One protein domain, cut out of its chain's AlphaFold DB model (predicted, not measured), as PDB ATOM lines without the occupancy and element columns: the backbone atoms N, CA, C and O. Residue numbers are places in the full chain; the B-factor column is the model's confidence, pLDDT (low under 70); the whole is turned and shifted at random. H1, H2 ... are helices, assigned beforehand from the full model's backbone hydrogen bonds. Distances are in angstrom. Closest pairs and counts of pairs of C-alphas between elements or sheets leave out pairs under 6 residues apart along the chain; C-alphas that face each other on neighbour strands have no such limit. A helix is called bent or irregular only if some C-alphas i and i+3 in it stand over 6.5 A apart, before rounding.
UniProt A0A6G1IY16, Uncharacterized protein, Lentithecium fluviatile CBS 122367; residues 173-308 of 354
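What this domain is: This is residues 173 to 308 of the 354 residues of an uncharacterized protein of Lentithecium fluviatile CBS 122367 (UniProt A0A6G1IY16). One long bent helix, H2, makes the length of a rod; H1 folds back along its first part, and H3, H4 and tiny H5 gather about its other end. The printed part, all helix, has 136 residues with five named helices, H1 to H5. It is extended: radius of gyration of the C-alphas 24.1 A, spans 80 by 29 by 18 A.

Where its parts are: Find C-alpha 184 at (-2.749, 19.687, 42.250), where H1 begins, residues 184 to 201. H2, residues 207 to 257, was assigned as one helix by its hydrogen bonds but is bent, with C-alphas 243 and 246 7.0 A apart: arm H2a, 207 to 243, spans 54.2 A, and H2b is 246 to 257. H3 is 263 to 277, H4 281 to 299, and H5 304 to 307, ending at (-27.551, 7.143, 27.482).

How they stand to each other: H1 and H2a form a hairpin, closest C-alphas Leu 200 and Arg 210, 5.6 A. H2b touches H3, closest C-alphas Arg 255 and His 265, 4.6 A. H4 only just touches H2a, with 3 pairs of C-alphas within 8 A, closest Leu 241 and Ala 287. H5 touches H4.

The domain as a whole: The printed part has no cut.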
ATOM      1  N   LEU A 173      -6.231  12.980  52.873       96.44
ATOM      2  CA  LEU A 173      -6.688  13.468  51.581       96.44
ATOM      3  C   LEU A 173      -6.166  12.613  50.434       96.44
ATOM      4  O   LEU A 173      -6.800  12.616  49.387       96.44
ATOM      5  N   LEU A 174      -5.085  11.846  50.594       96.25
ATOM      6  CA  LEU A 174      -4.551  10.955  49.554       96.25
ATOM      7  C   LEU A 174      -5.329   9.637  49.438       96.25
ATOM      8  O   LEU A 174      -5.219   8.931  48.433       96.25
ATOM      9  N   GLN A 175      -6.200   9.334  50.399       97.00
ATOM     10  CA  GLN A 175      -6.988   8.107  50.376       97.00
ATOM     11  C   GLN A 175      -8.034   8.103  49.244       97.00
ATOM     12  O   GLN A 175      -8.600   9.152  48.917       97.00
ATOM     13  N   PRO A 176      -8.393   6.930  48.684       96.19
ATOM     14  CA  PRO A 176      -9.331   6.830  47.560       96.19
ATOM     15  C   PRO A 176     -10.698   7.487  47.792       96.19
ATOM     16  O   PRO A 176     -11.321   7.988  46.855       96.19
ATOM     17  N   ARG A 177     -11.165   7.549  49.047       94.44
ATOM     18  CA  ARG A 177     -12.428   8.215  49.408       94.44
ATOM     19  C   ARG A 177     -12.447   9.715  49.082       94.44
ATOM     20  O   ARG A 177     -13.528  10.273  48.910       94.44
ATOM     21  N   TYR A 178     -11.280  10.342  48.912       95.44
ATOM     22  CA  TYR A 178     -11.114  11.743  48.518       95.44
ATOM     23  C   TYR A 178     -10.780  11.937  47.029       95.44
ATOM     24  O   TYR A 178     -10.481  13.051  46.615       95.44
ATOM     25  N   ASN A 179     -10.918  10.911  46.178       94.69
ATOM     26  CA  ASN A 179     -10.665  11.010  44.724       94.69
ATOM     27  C   ASN A 179     -11.538  12.039  43.981       94.69
ATOM     28  O   ASN A 179     -11.338  12.319  42.799       94.69
ATOM     29  N   TRP A 180     -12.539  12.584  44.659       94.12
ATOM     30  CA  TRP A 180     -13.368  13.671  44.168       94.12
ATOM     31  C   TRP A 180     -12.742  15.048  44.318       94.12
ATOM     32  O   TRP A 180     -13.093  15.952  43.562       94.12
ATOM     33  N   PHE A 181     -11.835  15.207  45.277       94.81
ATOM     34  CA  PHE A 181     -11.051  16.412  45.435       94.81
ATOM     35  C   PHE A 181      -9.859  16.285  44.490       94.81
ATOM     36  O   PHE A 181      -8.835  15.709  44.834       94.81
ATOM     37  N   LYS A 182     -10.067  16.664  43.227       89.25
ATOM     38  CA  LYS A 182      -9.119  16.405  42.135       89.25
ATOM     39  C   LYS A 182      -8.105  17.536  41.970       89.25
ATOM     40  O   LYS A 182      -8.389  18.687  42.288       89.25
ATOM     41  N   GLY A 183      -6.980  17.191  41.346       88.31
ATOM     42  CA  GLY A 183      -5.987  18.142  40.850       88.31
ATOM     43  C   GLY A 183      -4.836  18.420  41.822       88.31
ATOM     44  O   GLY A 183      -4.782  17.815  42.897       88.31
ATOM     45  N   PRO A 184      -3.922  19.333  41.445       90.31
ATOM     46  CA  PRO A 184      -2.749  19.687  42.250       90.31
ATOM     47  C   PRO A 184      -3.134  20.195  43.646       90.31
ATOM     48  O   PRO A 184      -2.509  19.820  44.633       90.31
ATOM     49  N   GLY A 185      -4.269  20.896  43.760       92.12
ATOM     50  CA  GLY A 185      -4.777  21.396  45.040       92.12
ATOM     51  C   GLY A 185      -5.078  20.314  46.087       92.12
ATOM     52  O   GLY A 185      -5.101  20.619  47.276       92.12
ATOM     53  N   ARG A 186      -5.282  19.047  45.689       95.00
ATOM     54  CA  ARG A 186      -5.417  17.919  46.629       95.00
ATOM     55  C   ARG A 186      -4.098  17.621  47.333       95.00
ATOM     56  O   ARG A 186      -4.089  17.429  48.547       95.00
ATOM     57  N   ILE A 187      -3.021  17.557  46.552       96.12
ATOM     58  CA  ILE A 187      -1.673  17.227  47.019       96.12
ATOM     59  C   ILE A 187      -1.165  18.380  47.884       96.12
ATOM     60  O   ILE A 187      -0.856  18.158  49.048       96.12
ATOM     61  N   GLU A 188      -1.244  19.614  47.379       96.31
ATOM     62  CA  GLU A 188      -0.848  20.828  48.109       96.31
ATOM     63  C   GLU A 188      -1.594  20.978  49.448       96.31
ATOM     64  O   GLU A 188      -1.010  21.307  50.485       96.31
ATOM     65  N   CYS A 189      -2.906  20.703  49.465       96.56
ATOM     66  CA  CYS A 189      -3.686  20.747  50.699       96.56
ATOM     67  C   CYS A 189      -3.250  19.650  51.683       96.56
ATOM     68  O   CYS A 189      -3.183  19.917  52.881       96.56
ATOM     69  N   ASN A 190      -2.941  18.440  51.203       97.62
ATOM     70  CA  ASN A 190      -2.443  17.356  52.053       97.62
ATOM     71  C   ASN A 190      -1.061  17.672  52.632       97.62
ATOM     72  O   ASN A 190      -0.840  17.457  53.818       97.62
ATOM     73  N   GLU A 191      -0.155  18.214  51.820       97.69
ATOM     74  CA  GLU A 191       1.170  18.660  52.258       97.69
ATOM     75  C   GLU A 191       1.056  19.745  53.332       97.69
ATOM     76  O   GLU A 191       1.727  19.675  54.359       97.69
ATOM     77  N   THR A 192       0.133  20.696  53.157       97.88
ATOM     78  CA  THR A 192      -0.127  21.734  54.165       97.88
ATOM     79  C   THR A 192      -0.684  21.135  55.461       97.88
ATOM     80  O   THR A 192      -0.269  21.533  56.548       97.88
ATOM     81  N   VAL A 193      -1.602  20.164  55.372       98.06
ATOM     82  CA  VAL A 193      -2.126  19.437  56.543       98.06
ATOM     83  C   VAL A 193      -1.001  18.681  57.254       98.06
ATOM     84  O   VAL A 193      -0.891  18.773  58.476       98.06
ATOM     85  N   ALA A 194      -0.134  17.991  56.511       98.06
ATOM     86  CA  ALA A 194       1.014  17.279  57.064       98.06
ATOM     87  C   ALA A 194       1.990  18.232  57.771       98.06
ATOM     88  O   ALA A 194       2.393  17.955  58.899       98.06
ATOM     89  N   ALA A 195       2.299  19.378  57.158       97.88
ATOM     90  CA  ALA A 195       3.141  20.410  57.761       97.88
ATOM     91  C   ALA A 195       2.525  20.982  59.049       97.88
ATOM     92  O   ALA A 195       3.240  21.187  60.030       97.88
ATOM     93  N   CYS A 196       1.201  21.188  59.079       97.94
ATOM     94  CA  CYS A 196       0.507  21.635  60.286       97.94
ATOM     95  C   CYS A 196       0.629  20.611  61.420       97.94
ATOM     96  O   CYS A 196       0.938  20.993  62.544       97.94
ATOM     97  N   HIS A 197       0.430  19.319  61.137       98.06
ATOM     98  CA  HIS A 197       0.608  18.262  62.141       98.06
ATOM     99  C   HIS A 197       2.051  18.197  62.649       98.06
ATOM    100  O   HIS A 197       2.259  18.215  63.857       98.06
ATOM    101  N   SER A 198       3.049  18.242  61.760       97.44
ATOM    102  CA  SER A 198       4.462  18.244  62.169       97.44
ATOM    103  C   SER A 198       4.827  19.434  63.066       97.44
ATOM    104  O   SER A 198       5.542  19.256  64.046       97.44
ATOM    105  N   ALA A 199       4.300  20.632  62.791       96.62
ATOM    106  CA  ALA A 199       4.527  21.803  63.644       96.62
ATOM    107  C   ALA A 199       3.757  21.753  64.981       96.62
ATOM    108  O   ALA A 199       4.155  22.406  65.942       96.62
ATOM    109  N   LEU A 200       2.652  21.004  65.063       96.50
ATOM    110  CA  LEU A 200       1.915  20.793  66.316       96.50
ATOM    111  C   LEU A 200       2.573  19.736  67.214       96.50
ATOM    112  O   LEU A 200       2.497  19.856  68.438       96.50
ATOM    113  N   GLU A 201       3.209  18.729  66.615       96.56
ATOM    114  CA  GLU A 201       3.968  17.681  67.310       96.56
ATOM    115  C   GLU A 201       5.298  18.202  67.879       96.56
ATOM    116  O   GLU A 201       5.759  17.727  68.918       96.56
ATOM    117  N   ASP A 202       5.902  19.202  67.233       96.38
ATOM    118  CA  ASP A 202       7.162  19.794  67.673       96.38
ATOM    119  C   ASP A 202       6.967  20.720  68.890       96.38
ATOM    120  O   ASP A 202       6.517  21.865  68.798       96.38
ATOM    121  N   LEU A 203       7.349  20.217  70.067       94.00
ATOM    122  CA  LEU A 203       7.266  20.943  71.338       94.00
ATOM    123  C   LEU A 203       8.203  22.155  71.418       94.00
ATOM    124  O   LEU A 203       8.023  22.984  72.313       94.00
ATOM    125  N   SER A 204       9.178  22.278  70.512       96.62
ATOM    126  CA  SER A 204      10.057  23.449  70.452       96.62
ATOM    127  C   SER A 204       9.349  24.694  69.902       96.62
ATOM    128  O   SER A 204       9.813  25.814  70.132       96.62
ATOM    129  N   TYR A 205       8.193  24.532  69.243       92.94
ATOM    130  CA  TYR A 205       7.429  25.658  68.718       92.94
ATOM    131  C   TYR A 205       6.787  26.502  69.834       92.94
ATOM    132  O   TYR A 205       6.100  25.966  70.720       92.94
ATOM    133  N   PRO A 206       6.893  27.845  69.753       96.75
ATOM    134  CA  PRO A 206       6.182  28.754  70.643       96.75
ATOM    135  C   PRO A 206       4.682  28.444  70.694       96.75
ATOM    136  O   PRO A 206       4.058  28.142  69.673       96.75
ATOM    137  N   GLN A 207       4.079  28.549  71.881       94.12
ATOM    138  CA  GLN A 207       2.662  28.223  72.085       94.12
ATOM    139  C   GLN A 207       1.737  29.012  71.145       94.12
ATOM    140  O   GLN A 207       0.840  28.424  70.546       94.12
ATOM    141  N   ASP A 208       2.001  30.303  70.942       95.25
ATOM    142  CA  ASP A 208       1.216  31.144  70.032       95.25
ATOM    143  C   ASP A 208       1.266  30.651  68.582       95.25
ATOM    144  O   ASP A 208       0.259  30.693  67.874       95.25
ATOM    145  N   GLN A 209       2.421  30.146  68.136       95.19
ATOM    146  CA  GLN A 209       2.564  29.580  66.795       95.19
ATOM    147  C   GLN A 209       1.804  28.259  66.679       95.19
ATOM    148  O   GLN A 209       1.089  28.061  65.702       95.19
ATOM    149  N   ARG A 210       1.861  27.393  67.700       94.94
ATOM    150  CA  ARG A 210       1.070  26.151  67.721       94.94
ATOM    151  C   ARG A 210      -0.433  26.434  67.677       94.94
ATOM    152  O   ARG A 210      -1.150  25.780  66.923       94.94
ATOM    153  N   LEU A 211      -0.913  27.448  68.398       94.50
ATOM    154  CA  LEU A 211      -2.318  27.871  68.334       94.50
ATOM    155  C   LEU A 211      -2.712  28.375  66.936       94.50
ATOM    156  O   LEU A 211      -3.779  28.016  66.434       94.50
ATOM    157  N   GLN A 212      -1.848  29.155  66.276       95.38
ATOM    158  CA  GLN A 212      -2.072  29.593  64.893       95.38
ATOM    159  C   GLN A 212      -2.099  28.412  63.912       95.38
ATOM    160  O   GLN A 212      -2.983  28.346  63.056       95.38
ATOM    161  N   THR A 213      -1.190  27.449  64.065       96.38
ATOM    162  CA  THR A 213      -1.154  26.225  63.254       96.38
ATOM    163  C   THR A 213      -2.410  25.376  63.455       96.38
ATOM    164  O   THR A 213      -2.999  24.906  62.480       96.38
ATOM    165  N   ALA A 214      -2.885  25.231  64.695       96.06
ATOM    166  CA  ALA A 214      -4.133  24.529  64.992       96.06
ATOM    167  C   ALA A 214      -5.339  25.217  64.329       96.06
ATOM    168  O   ALA A 214      -6.152  24.557  63.680       96.06
ATOM    169  N   ALA A 215      -5.427  26.549  64.419       94.94
ATOM    170  CA  ALA A 215      -6.472  27.316  63.743       94.94
ATOM    171  C   ALA A 215      -6.422  27.130  62.216       94.94
ATOM    172  O   ALA A 215      -7.462  26.951  61.578       94.94
ATOM    173  N   ARG A 216      -5.217  27.091  61.631       96.12
ATOM    174  CA  ARG A 216      -5.031  26.839  60.197       96.12
ATOM    175  C   ARG A 216      -5.482  25.437  59.786       96.12
ATOM    176  O   ARG A 216      -6.131  25.287  58.751       96.12
ATOM    177  N   LEU A 217      -5.186  24.419  60.592       97.06
ATOM    178  CA  LEU A 217      -5.636  23.048  60.348       97.06
ATOM    179  C   LEU A 217      -7.171  22.934  60.389       97.06
ATOM    180  O   LEU A 217      -7.769  22.264  59.538       97.06
ATOM    181  N   ILE A 218      -7.816  23.627  61.332       95.94
ATOM    182  CA  ILE A 218      -9.282  23.726  61.418       95.94
ATOM    183  C   ILE A 218      -9.849  24.398  60.159       95.94
ATOM    184  O   ILE A 218     -10.794  23.883  59.561       95.94
ATOM    185  N   GLU A 219      -9.253  25.507  59.713       95.50
ATOM    186  CA  GLU A 219      -9.677  26.231  58.508       95.50
ATOM    187  C   GLU A 219      -9.588  25.355  57.245       95.50
ATOM    188  O   GLU A 219     -10.535  25.293  56.454       95.50
ATOM    189  N   LEU A 220      -8.478  24.628  57.070       96.31
ATOM    190  CA  LEU A 220      -8.298  23.691  55.955       96.31
ATOM    191  C   LEU A 220      -9.335  22.565  55.992       96.31
ATOM    192  O   LEU A 220      -9.960  22.265  54.971       96.31
ATOM    193  N   SER A 221      -9.567  21.991  57.172       96.62
ATOM    194  CA  SER A 221     -10.565  20.936  57.371       96.62
ATOM    195  C   SER A 221     -11.977  21.429  57.031       96.62
ATOM    196  O   SER A 221     -12.711  20.774  56.285       96.62
ATOM    197  N   ALA A 222     -12.335  22.636  57.478       94.69
ATOM    198  CA  ALA A 222     -13.612  23.268  57.157       94.69
ATOM    199  C   ALA A 222     -13.759  23.534  55.650       94.69
ATOM    200  O   ALA A 222     -14.813  23.263  55.067       94.69
ATOM    201  N   LYS A 223     -12.697  24.001  54.984       94.25
ATOM    202  CA  LYS A 223     -12.693  24.235  53.533       94.25
ATOM    203  C   LYS A 223     -12.966  22.948  52.750       94.25
ATOM    204  O   LYS A 223     -13.806  22.957  51.843       94.25
ATOM    205  N   VAL A 224     -12.309  21.845  53.112       95.50
ATOM    206  CA  VAL A 224     -12.539  20.534  52.484       95.50
ATOM    207  C   VAL A 224     -13.964  20.047  52.748       95.50
ATOM    208  O   VAL A 224     -14.630  19.595  51.814       95.50
ATOM    209  N   LEU A 225     -14.484  20.202  53.969       93.88
ATOM    210  CA  LEU A 225     -15.863  19.829  54.300       93.88
ATOM    211  C   LEU A 225     -16.895  20.614  53.472       93.88
ATOM    212  O   LEU A 225     -17.856  20.034  52.955       93.88
ATOM    213  N   VAL A 226     -16.696  21.923  53.294       92.81
ATOM    214  CA  VAL A 226     -17.570  22.763  52.460       92.81
ATOM    215  C   VAL A 226     -17.565  22.272  51.012       92.81
ATOM    216  O   VAL A 226     -18.627  22.148  50.395       92.81
ATOM    217  N   GLN A 227     -16.394  21.953  50.461       93.69
ATOM    218  CA  GLN A 227     -16.290  21.414  49.104       93.69
ATOM    219  C   GLN A 227     -16.920  20.025  48.980       93.69
ATOM    220  O   GLN A 227     -17.636  19.769  48.009       93.69
ATOM    221  N   HIS A 228     -16.735  19.159  49.977       93.62
ATOM    222  CA  HIS A 228     -17.383  17.854  50.030       93.62
ATOM    223  C   HIS A 228     -18.908  17.994  50.026       93.62
ATOM    224  O   HIS A 228     -19.598  17.354  49.235       93.62
ATOM    225  N   THR A 229     -19.438  18.902  50.844       92.44
ATOM    226  CA  THR A 229     -20.877  19.179  50.928       92.44
ATOM    227  C   THR A 229     -21.422  19.708  49.602       92.44
ATOM    228  O   THR A 229     -22.463  19.247  49.132       92.44
ATOM    229  N   LYS A 230     -20.706  20.637  48.950       91.06
ATOM    230  CA  LYS A 230     -21.058  21.125  47.605       91.06
ATOM    231  C   LYS A 230     -21.103  19.980  46.592       91.06
ATOM    232  O   LYS A 230     -22.059  19.881  45.825       91.06
ATOM    233  N   ARG A 231     -20.114  19.084  46.625       92.62
ATOM    234  CA  ARG A 231     -20.077  17.895  45.767       92.62
ATOM    235  C   ARG A 231     -21.264  16.968  46.033       92.62
ATOM    236  O   ARG A 231     -21.911  16.553  45.079       92.62
ATOM    237  N   LEU A 232     -21.571  16.654  47.292       93.38
ATOM    238  CA  LEU A 232     -22.703  15.788  47.642       93.38
ATOM    239  C   LEU A 232     -24.035  16.365  47.153       93.38
ATOM    240  O   LEU A 232     -24.847  15.633  46.586       93.38
ATOM    241  N   LYS A 233     -24.241  17.679  47.308       92.06
ATOM    242  CA  LYS A 233     -25.417  18.372  46.765       92.06
ATOM    243  C   LYS A 233     -25.497  18.235  45.244       92.06
ATOM    244  O   LYS A 233     -26.552  17.875  44.728       92.06
ATOM    245  N   LEU A 234     -24.383  18.448  44.540       92.44
ATOM    246  CA  LEU A 234     -24.320  18.304  43.085       92.44
ATOM    247  C   LEU A 234     -24.613  16.865  42.633       92.44
ATOM    248  O   LEU A 234     -25.414  16.655  41.730       92.44
ATOM    249  N   GLU A 235     -24.003  15.864  43.265       93.19
ATOM    250  CA  GLU A 235     -24.248  14.454  42.938       93.19
ATOM    251  C   GLU A 235     -25.703  14.050  43.215       93.19
ATOM    252  O   GLU A 235     -26.318  13.361  42.402       93.19
ATOM    253  N   THR A 236     -26.297  14.551  44.299       94.12
ATOM    254  CA  THR A 236     -27.724  14.350  44.593       94.12
ATOM    255  C   THR A 236     -28.606  14.984  43.514       94.12
ATOM    256  O   THR A 236     -29.546  14.351  43.029       94.12
ATOM    257  N   ALA A 237     -28.280  16.204  43.076       94.12
ATOM    258  CA  ALA A 237     -28.989  16.876  41.991       94.12
ATOM    259  C   ALA A 237     -28.894  16.089  40.672       94.12
ATOM    260  O   ALA A 237     -29.913  15.892  40.010       94.12
ATOM    261  N   LYS A 238     -27.715  15.552  40.326       95.12
ATOM    262  CA  LYS A 238     -27.539  14.669  39.157       95.12
ATOM    263  C   LYS A 238     -28.381  13.401  39.258       95.12
ATOM    264  O   LYS A 238     -29.059  13.037  38.303       95.12
ATOM    265  N   GLN A 239     -28.392  12.741  40.415       93.62
ATOM    266  CA  GLN A 239     -29.208  11.540  40.620       93.62
ATOM    267  C   GLN A 239     -30.706  11.827  40.481       93.62
ATOM    268  O   GLN A 239     -31.438  11.027  39.895       93.62
ATOM    269  N   ASN A 240     -31.172  12.967  40.993       94.25
ATOM    270  CA  ASN A 240     -32.556  13.398  40.818       94.25
ATOM    271  C   ASN A 240     -32.861  13.707  39.349       94.25
ATOM    272  O   ASN A 240     -33.893  13.273  38.836       94.25
ATOM    273  N   LEU A 241     -31.932  14.359  38.649       96.25
ATOM    274  CA  LEU A 241     -32.039  14.615  37.217       96.25
ATOM    275  C   LEU A 241     -32.178  13.310  36.415       96.25
ATOM    276  O   LEU A 241     -33.087  13.200  35.595       96.25
ATOM    277  N   TYR A 242     -31.361  12.288  36.695       95.00
ATOM    278  CA  TYR A 242     -31.441  10.985  36.017       95.00
ATOM    279  C   TYR A 242     -32.815  10.315  36.144       95.00
ATOM    280  O   TYR A 242     -33.259   9.634  35.219       95.00
ATOM    281  N   LYS A 243     -33.514  10.521  37.268       94.38
ATOM    282  CA  LYS A 243     -34.870   9.989  37.481       94.38
ATOM    283  C   LYS A 243     -35.923  10.724  36.646       94.38
ATOM    284  O   LYS A 243     -36.914  10.116  36.245       94.38
ATOM    285  N   VAL A 244     -35.729  12.020  36.399       96.56
ATOM    286  CA  VAL A 244     -36.707  12.893  35.724       96.56
ATOM    287  C   VAL A 244     -36.489  12.941  34.208       96.56
ATOM    288  O   VAL A 244     -37.460  13.059  33.457       96.56
ATOM    289  N   LEU A 245     -35.249  12.765  33.742       96.56
ATOM    290  CA  LEU A 245     -34.864  12.816  32.326       96.56
ATOM    291  C   LEU A 245     -35.734  11.979  31.372       96.56
ATOM    292  O   LEU A 245     -36.096  12.496  30.320       96.56
ATOM    293  N   PRO A 246     -36.164  10.747  31.702       96.12
ATOM    294  CA  PRO A 246     -37.021   9.974  30.800       96.12
ATOM    295  C   PRO A 246     -38.370  10.651  30.524       96.12
ATOM    296  O   PRO A 246     -38.880  10.584  29.408       96.12
ATOM    297  N   LYS A 247     -38.933  11.341  31.525       97.38
ATOM    298  CA  LYS A 247     -40.172  12.117  31.366       97.38
ATOM    299  C   LYS A 247     -39.931  13.376  30.538       97.38
ATOM    300  O   LYS A 247     -40.757  13.718  29.702       97.38
ATOM    301  N   VAL A 248     -38.789  14.037  30.747       97.81
ATOM    302  CA  VAL A 248     -38.354  15.194  29.944       97.81
ATOM    303  C   VAL A 248     -38.214  14.801  28.478       97.81
ATOM    304  O   VAL A 248     -38.756  15.484  27.616       97.81
ATOM    305  N   TRP A 249     -37.586  13.660  28.197       97.81
ATOM    306  CA  TRP A 249     -37.467  13.123  26.844       97.81
ATOM    307  C   TRP A 249     -38.833  12.826  26.215       97.81
ATOM    308  O   TRP A 249     -39.101  13.243  25.092       97.81
ATOM    309  N   GLY A 250     -39.745  12.184  26.956       97.69
ATOM    310  CA  GLY A 250     -41.116  11.944  26.489       97.69
ATOM    311  C   GLY A 250     -41.888  13.233  26.175       97.69
ATOM    312  O   GLY A 250     -42.569  13.317  25.151       97.69
ATOM    313  N   ALA A 251     -41.738  14.265  27.009       98.12
ATOM    314  CA  ALA A 251     -42.336  15.576  26.764       98.12
ATOM    315  C   ALA A 251     -41.725  16.262  25.528       98.12
ATOM    316  O   ALA A 251     -42.464  16.815  24.716       98.12
ATOM    317  N   LEU A 252     -40.402  16.175  25.333       98.00
ATOM    318  CA  LEU A 252     -39.737  16.682  24.126       98.00
ATOM    319  C   LEU A 252     -40.275  16.009  22.863       98.00
ATOM    320  O   LEU A 252     -40.639  16.705  21.916       98.00
ATOM    321  N   LYS A 253     -40.413  14.679  22.864       97.88
ATOM    322  CA  LYS A 253     -41.011  13.954  21.734       97.88
ATOM    323  C   LYS A 253     -42.442  14.390  21.462       97.88
ATOM    324  O   LYS A 253     -42.767  14.698  20.322       97.88
ATOM    325  N   THR A 254     -43.270  14.457  22.503       98.19
ATOM    326  CA  THR A 254     -44.678  14.868  22.383       98.19
ATOM    327  C   THR A 254     -44.778  16.252  21.750       98.19
ATOM    328  O   THR A 254     -45.488  16.430  20.760       98.19
ATOM    329  N   ARG A 255     -43.991  17.210  22.257       97.75
ATOM    330  CA  ARG A 255     -43.911  18.571  21.724       97.75
ATOM    331  C   ARG A 255     -43.454  18.600  20.261       97.75
ATOM    332  O   ARG A 255     -44.025  19.352  19.484       97.75
ATOM    333  N   ASN A 256     -42.463  17.794  19.881       97.12
ATOM    334  CA  ASN A 256     -41.940  17.769  18.509       97.12
ATOM    335  C   ASN A 256     -42.860  17.030  17.522       97.12
ATOM    336  O   ASN A 256     -42.836  17.324  16.332       97.12
ATOM    337  N   SER A 257     -43.660  16.072  18.000       97.81
ATOM    338  CA  SER A 257     -44.563  15.265  17.164       97.81
ATOM    339  C   SER A 257     -45.909  15.930  16.862       97.81
ATOM    340  O   SER A 257     -46.583  15.541  15.912       97.81
ATOM    341  N   LEU A 258     -46.316  16.910  17.672       97.75
ATOM    342  CA  LEU A 258     -47.630  17.546  17.592       97.75
ATOM    343  C   LEU A 258     -47.501  19.018  17.188       97.75
ATOM    344  O   LEU A 258     -46.582  19.694  17.662       97.75
ATOM    345  N   PRO A 259     -48.427  19.547  16.369       97.06
ATOM    346  CA  PRO A 259     -48.399  20.948  15.979       97.06
ATOM    347  C   PRO A 259     -48.694  21.875  17.177       97.06
ATOM    348  O   PRO A 259     -49.422  21.480  18.100       97.06
ATOM    349  N   PRO A 260     -48.175  23.117  17.159       97.38
ATOM    350  CA  PRO A 260     -48.544  24.147  18.130       97.38
ATOM    351  C   PRO A 260     -50.066  24.331  18.225       97.38
ATOM    352  O   PRO A 260     -50.772  24.219  17.222       97.38
ATOM    353  N   GLY A 261     -50.577  24.605  19.430       95.88
ATOM    354  CA  GLY A 261     -52.017  24.717  19.700       95.88
ATOM    355  C   GLY A 261     -52.711  23.401  20.077       95.88
ATOM    356  O   GLY A 261     -53.786  23.433  20.677       95.88
ATOM    357  N   HIS A 262     -52.102  22.238  19.818       98.12
ATOM    358  CA  HIS A 262     -52.611  20.972  20.349       98.12
ATOM    359  C   HIS A 262     -52.432  20.915  21.878       98.12
ATOM    360  O   HIS A 262     -51.350  21.201  22.390       98.12
ATOM    361  N   ALA A 263     -53.448  20.471  22.629       98.31
ATOM    362  CA  ALA A 263     -53.425  20.486  24.101       98.31
ATOM    363  C   ALA A 263     -52.183  19.795  24.702       98.31
ATOM    364  O   ALA A 263     -51.500  20.362  25.554       98.31
ATOM    365  N   ALA A 264     -51.837  18.607  24.198       97.62
ATOM    366  CA  ALA A 264     -50.648  17.872  24.638       97.62
ATOM    367  C   ALA A 264     -49.310  18.545  24.252       97.62
ATOM    368  O   ALA A 264     -48.331  18.398  24.982       97.62
ATOM    369  N   HIS A 265     -49.254  19.313  23.151       98.06
ATOM    370  CA  HIS A 265     -48.072  20.115  22.798       98.06
ATOM    371  C   HIS A 265     -47.848  21.208  23.850       98.06
ATOM    372  O   HIS A 265     -46.742  21.360  24.375       98.06
ATOM    373  N   GLU A 266     -48.913  21.933  24.199       98.19
ATOM    374  CA  GLU A 266     -48.872  23.014  25.188       98.19
ATOM    375  C   GLU A 266     -48.547  22.498  26.594       98.19
ATOM    376  O   GLU A 266     -47.758  23.106  27.322       98.19
ATOM    377  N   GLU A 267     -49.119  21.358  26.987       98.19
ATOM    378  CA  GLU A 267     -48.822  20.723  28.271       98.19
ATOM    379  C   GLU A 267     -47.355  20.283  28.357       98.19
ATOM    380  O   GLU A 267     -46.669  20.607  29.334       98.19
ATOM    381  N   ALA A 268     -46.839  19.633  27.309       97.88
ATOM    382  CA  ALA A 268     -45.431  19.264  27.226       97.88
ATOM    383  C   ALA A 268     -44.518  20.500  27.281       97.88
ATOM    384  O   ALA A 268     -43.535  20.512  28.025       97.88
ATOM    385  N   GLY A 269     -44.862  21.576  26.565       98.00
ATOM    386  CA  GLY A 269     -44.134  22.846  26.609       98.00
ATOM    387  C   GLY A 269     -44.099  23.475  28.007       98.00
ATOM    388  O   GLY A 269     -43.035  23.898  28.469       98.00
ATOM    389  N   LYS A 270     -45.235  23.485  28.718       98.25
ATOM    390  CA  LYS A 270     -45.326  23.970  30.109       98.25
ATOM    391  C   LYS A 270     -44.483  23.126  31.061       98.25
ATOM    392  O   LYS A 270     -43.769  23.688  31.891       98.25
ATOM    393  N   TYR A 271     -44.544  21.800  30.938       98.12
ATOM    394  CA  TYR A 271     -43.733  20.887  31.746       98.12
ATOM    395  C   TYR A 271     -42.234  21.139  31.544       98.12
ATOM    396  O   TYR A 271     -41.504  21.314  32.520       98.12
ATOM    397  N   LEU A 272     -41.783  21.229  30.287       97.94
ATOM    398  CA  LEU A 272     -40.378  21.477  29.952       97.94
ATOM    399  C   LEU A 272     -39.887  22.826  30.483       97.94
ATOM    400  O   LEU A 272     -38.785  22.902  31.024       97.94
ATOM    401  N   ARG A 273     -40.710  23.876  30.383       98.12
ATOM    402  CA  ARG A 273     -40.370  25.202  30.913       98.12
ATOM    403  C   ARG A 273     -40.183  25.174  32.431       98.12
ATOM    404  O   ARG A 273     -39.129  25.580  32.906       98.12
ATOM    405  N   ARG A 274     -41.150  24.617  33.171       98.06
ATOM    406  CA  ARG A 274     -41.066  24.476  34.639       98.06
ATOM    407  C   ARG A 274     -39.855  23.652  35.064       98.06
ATOM    408  O   ARG A 274     -39.193  23.979  36.043       98.06
ATOM    409  N   PHE A 275     -39.562  22.585  34.325       97.50
ATOM    410  CA  PHE A 275     -38.381  21.769  34.568       97.50
ATOM    411  C   PHE A 275     -37.094  22.591  34.415       97.50
ATOM    412  O   PHE A 275     -36.280  22.593  35.332       97.50
ATOM    413  N   ILE A 276     -36.931  23.344  33.323       97.06
ATOM    414  CA  ILE A 276     -35.749  24.198  33.115       97.06
ATOM    415  C   ILE A 276     -35.652  25.288  34.191       97.06
ATOM    416  O   ILE A 276     -34.563  25.538  34.699       97.06
ATOM    417  N   GLU A 277     -36.768  25.914  34.566       97.44
ATOM    418  CA  GLU A 277     -36.822  26.928  35.633       97.44
ATOM    419  C   GLU A 277     -36.417  26.367  37.005       97.44
ATOM    420  O   GLU A 277     -35.864  27.099  37.818       97.44
ATOM    421  N   SER A 278     -36.637  25.070  37.249       96.75
ATOM    422  CA  SER A 278     -36.259  24.406  38.505       96.75
ATOM    423  C   SER A 278     -34.769  24.061  38.630       96.75
ATOM    424  O   SER A 278     -34.332  23.638  39.700       96.75
ATOM    425  N   LEU A 279     -33.991  24.194  37.550       96.00
ATOM    426  CA  LEU A 279     -32.572  23.843  37.525       96.00
ATOM    427  C   LEU A 279     -31.685  25.087  37.636       96.00
ATOM    428  O   LEU A 279     -31.930  26.101  36.985       96.00
ATOM    429  N   ASP A 280     -30.581  24.969  38.372       95.06
ATOM    430  CA  ASP A 280     -29.491  25.950  38.337       95.06
ATOM    431  C   ASP A 280     -28.735  25.883  37.002       95.06
ATOM    432  O   ASP A 280     -28.721  24.841  36.346       95.06
ATOM    433  N   GLN A 281     -28.035  26.957  36.614       94.88
ATOM    434  CA  GLN A 281     -27.322  27.018  35.327       94.88
ATOM    435  C   GLN A 281     -26.397  25.811  35.058       94.88
ATOM    436  O   GLN A 281     -26.562  25.187  34.011       94.88
ATOM    437  N   PRO A 282     -25.526  25.374  35.994       93.25
ATOM    438  CA  PRO A 282     -24.677  24.202  35.758       93.25
ATOM    439  C   PRO A 282     -25.483  22.918  35.519       93.25
ATOM    440  O   PRO A 282     -25.062  22.031  34.780       93.25
ATOM    441  N   MET A 283     -26.655  22.807  36.150       96.38
ATOM    442  CA  MET A 283     -27.557  21.675  35.965       96.38
ATOM    443  C   MET A 283     -28.346  21.771  34.659       96.38
ATOM    444  O   MET A 283     -28.650  20.725  34.090       96.38
ATOM    445  N   LYS A 284     -28.646  22.978  34.159       96.50
ATOM    446  CA  LYS A 284     -29.233  23.183  32.825       96.50
ATOM    447  C   LYS A 284     -28.275  22.721  31.735       96.50
ATOM    448  O   LYS A 284     -28.684  21.934  30.887       96.50
ATOM    449  N   ASP A 285     -27.014  23.142  31.806       96.25
ATOM    450  CA  ASP A 285     -25.982  22.755  30.835       96.25
ATOM    451  C   ASP A 285     -25.785  21.231  30.848       96.25
ATOM    452  O   ASP A 285     -25.788  20.569  29.809       96.25
ATOM    453  N   TYR A 286     -25.717  20.650  32.051       96.25
ATOM    454  CA  TYR A 286     -25.597  19.206  32.222       96.25
ATOM    455  C   TYR A 286     -26.824  18.433  31.711       96.25
ATOM    456  O   TYR A 286     -26.677  17.405  31.049       96.25
ATOM    457  N   ALA A 287     -28.039  18.919  31.981       96.88
ATOM    458  CA  ALA A 287     -29.269  18.323  31.465       96.88
ATOM    459  C   ALA A 287     -29.353  18.423  29.937       96.88
ATOM    460  O   ALA A 287     -29.753  17.451  29.300       96.88
ATOM    461  N   GLY A 288     -28.939  19.553  29.358       96.69
ATOM    462  CA  GLY A 288     -28.853  19.749  27.913       96.69
ATOM    463  C   GLY A 288     -27.940  18.719  27.255       96.69
ATOM    464  O   GLY A 288     -28.372  18.026  26.337       96.69
ATOM    465  N   HIS A 289     -26.734  18.530  27.798       97.38
ATOM    466  CA  HIS A 289     -25.805  17.510  27.309       97.38
ATOM    467  C   HIS A 289     -26.389  16.089  27.397       97.38
ATOM    468  O   HIS A 289     -26.248  15.297  26.471       97.38
ATOM    469  N   LEU A 290     -27.092  15.745  28.481       96.88
ATOM    470  CA  LEU A 290     -27.727  14.427  28.591       96.88
ATOM    471  C   LEU A 290     -28.856  14.240  27.577       96.88
ATOM    472  O   LEU A 290     -28.965  13.166  26.997       96.88
ATOM    473  N   VAL A 291     -29.673  15.265  27.339       97.12
ATOM    474  CA  VAL A 291     -30.724  15.231  26.311       97.12
ATOM    475  C   VAL A 291     -30.120  15.048  24.914       97.12
ATOM    476  O   VAL A 291     -30.655  14.279  24.120       97.12
ATOM    477  N   GLU A 292     -28.989  15.689  24.628       97.25
ATOM    478  CA  GLU A 292     -28.240  15.495  23.382       97.25
ATOM    479  C   GLU A 292     -27.735  14.049  23.242       97.25
ATOM    480  O   GLU A 292     -27.971  13.409  22.219       97.25
ATOM    481  N   GLN A 293     -27.134  13.482  24.291       96.69
ATOM    482  CA  GLN A 293     -26.701  12.077  24.294       96.69
ATOM    483  C   GLN A 293     -27.874  11.099  24.116       96.69
ATOM    484  O   GLN A 293     -27.749  10.092  23.421       96.69
ATOM    485  N   MET A 294     -29.036  11.403  24.705       96.88
ATOM    486  CA  MET A 294     -30.267  10.633  24.506       96.88
ATOM    487  C   MET A 294     -30.745  10.678  23.047       96.88
ATOM    488  O   MET A 294     -31.189   9.655  22.526       96.88
ATOM    489  N   ALA A 295     -30.627  11.835  22.388       96.81
ATOM    490  CA  ALA A 295     -30.957  11.995  20.974       96.81
ATOM    491  C   ALA A 295     -30.022  11.179  20.072       96.81
ATOM    492  O   ALA A 295     -30.498  10.487  19.172       96.81
ATOM    493  N   ILE A 296     -28.714  11.217  20.349       96.94
ATOM    494  CA  ILE A 296     -27.703  10.438  19.619       96.94
ATOM    495  C   ILE A 296     -28.002   8.941  19.745       96.94
ATOM    496  O   ILE A 296     -28.166   8.267  18.731       96.94
ATOM    497  N   ALA A 297     -28.177   8.440  20.972       95.62
ATOM    498  CA  ALA A 297     -28.455   7.025  21.212       95.62
ATOM    499  C   ALA A 297     -29.719   6.536  20.486       95.62
ATOM    500  O   ALA A 297     -29.753   5.414  19.989       95.62
ATOM    501  N   GLU A 298     -30.756   7.374  20.401       96.12
ATOM    502  CA  GLU A 298     -31.964   7.044  19.645       96.12
ATOM    503  C   GLU A 298     -31.738   7.054  18.130       96.12
ATOM    504  O   GLU A 298     -32.246   6.176  17.432       96.12
ATOM    505  N   SER A 299     -30.950   8.001  17.615       96.44
ATOM    506  CA  SER A 299     -30.603   8.051  16.189       96.44
ATOM    507  C   SER A 299     -29.782   6.840  15.728       96.44
ATOM    508  O   SER A 299     -29.900   6.414  14.583       96.44
ATOM    509  N   GLU A 300     -29.021   6.233  16.640       96.88
ATOM    510  CA  GLU A 300     -28.273   4.989  16.423       96.88
ATOM    511  C   GLU A 300     -29.154   3.726  16.546       96.88
ATOM    512  O   GLU A 300     -28.657   2.603  16.450       96.88
ATOM    513  N   GLY A 301     -30.465   3.880  16.769       94.94
ATOM    514  CA  GLY A 301     -31.409   2.774  16.959       94.94
ATOM    515  C   GLY A 301     -31.407   2.174  18.369       94.94
ATOM    516  O   GLY A 301     -32.074   1.167  18.614       94.94
ATOM    517  N   GLY A 302     -30.673   2.776  19.308       93.38
ATOM    518  CA  GLY A 302     -30.666   2.408  20.720       93.38
ATOM    519  C   GLY A 302     -31.846   2.995  21.500       93.38
ATOM    520  O   GLY A 302     -32.608   3.840  21.027       93.38
ATOM    521  N   ASN A 303     -32.009   2.563  22.752       92.81
ATOM    522  CA  ASN A 303     -32.977   3.188  23.645       92.81
ATOM    523  C   ASN A 303     -32.364   4.460  24.244       92.81
ATOM    524  O   ASN A 303     -31.373   4.385  24.960       92.81
ATOM    525  N   ALA A 304     -32.987   5.621  24.037       94.12
ATOM    526  CA  ALA A 304     -32.545   6.895  24.615       94.12
ATOM    527  C   ALA A 304     -32.280   6.822  26.135       94.12
ATOM    528  O   ALA A 304     -31.375   7.463  26.658       94.12
ATOM    529  N   ALA A 305     -33.046   6.002  26.863       92.38
ATOM    530  CA  ALA A 305     -32.850   5.747  28.290       92.38
ATOM    531  C   ALA A 305     -31.442   5.251  28.654       92.38
ATOM    532  O   ALA A 305     -30.991   5.490  29.780       92.38
ATOM    533  N   ASP A 306     -30.794   4.554  27.726       90.94
ATOM    534  CA  ASP A 306     -29.518   3.873  27.906       90.94
ATOM    535  C   ASP A 306     -28.343   4.851  27.970       90.94
ATOM    536  O   ASP A 306     -27.320   4.541  28.585       90.94
ATOM    537  N   ALA A 307     -28.520   6.054  27.416       92.62
ATOM    538  CA  ALA A 307     -27.551   7.143  27.482       92.62
ATOM    539  C   ALA A 307     -27.419   7.749  28.895       92.62
ATOM    540  O   ALA A 307     -26.459   8.465  29.176       92.62
ATOM    541  N   ILE A 308     -28.360   7.474  29.809       92.31
ATOM    542  CA  ILE A 308     -28.336   8.026  31.169       92.31
ATOM    543  C   ILE A 308     -27.314   7.255  32.030       92.31
ATOM    544  O   ILE A 308     -27.499   6.052  32.275       92.31
TER     545      ILE A 308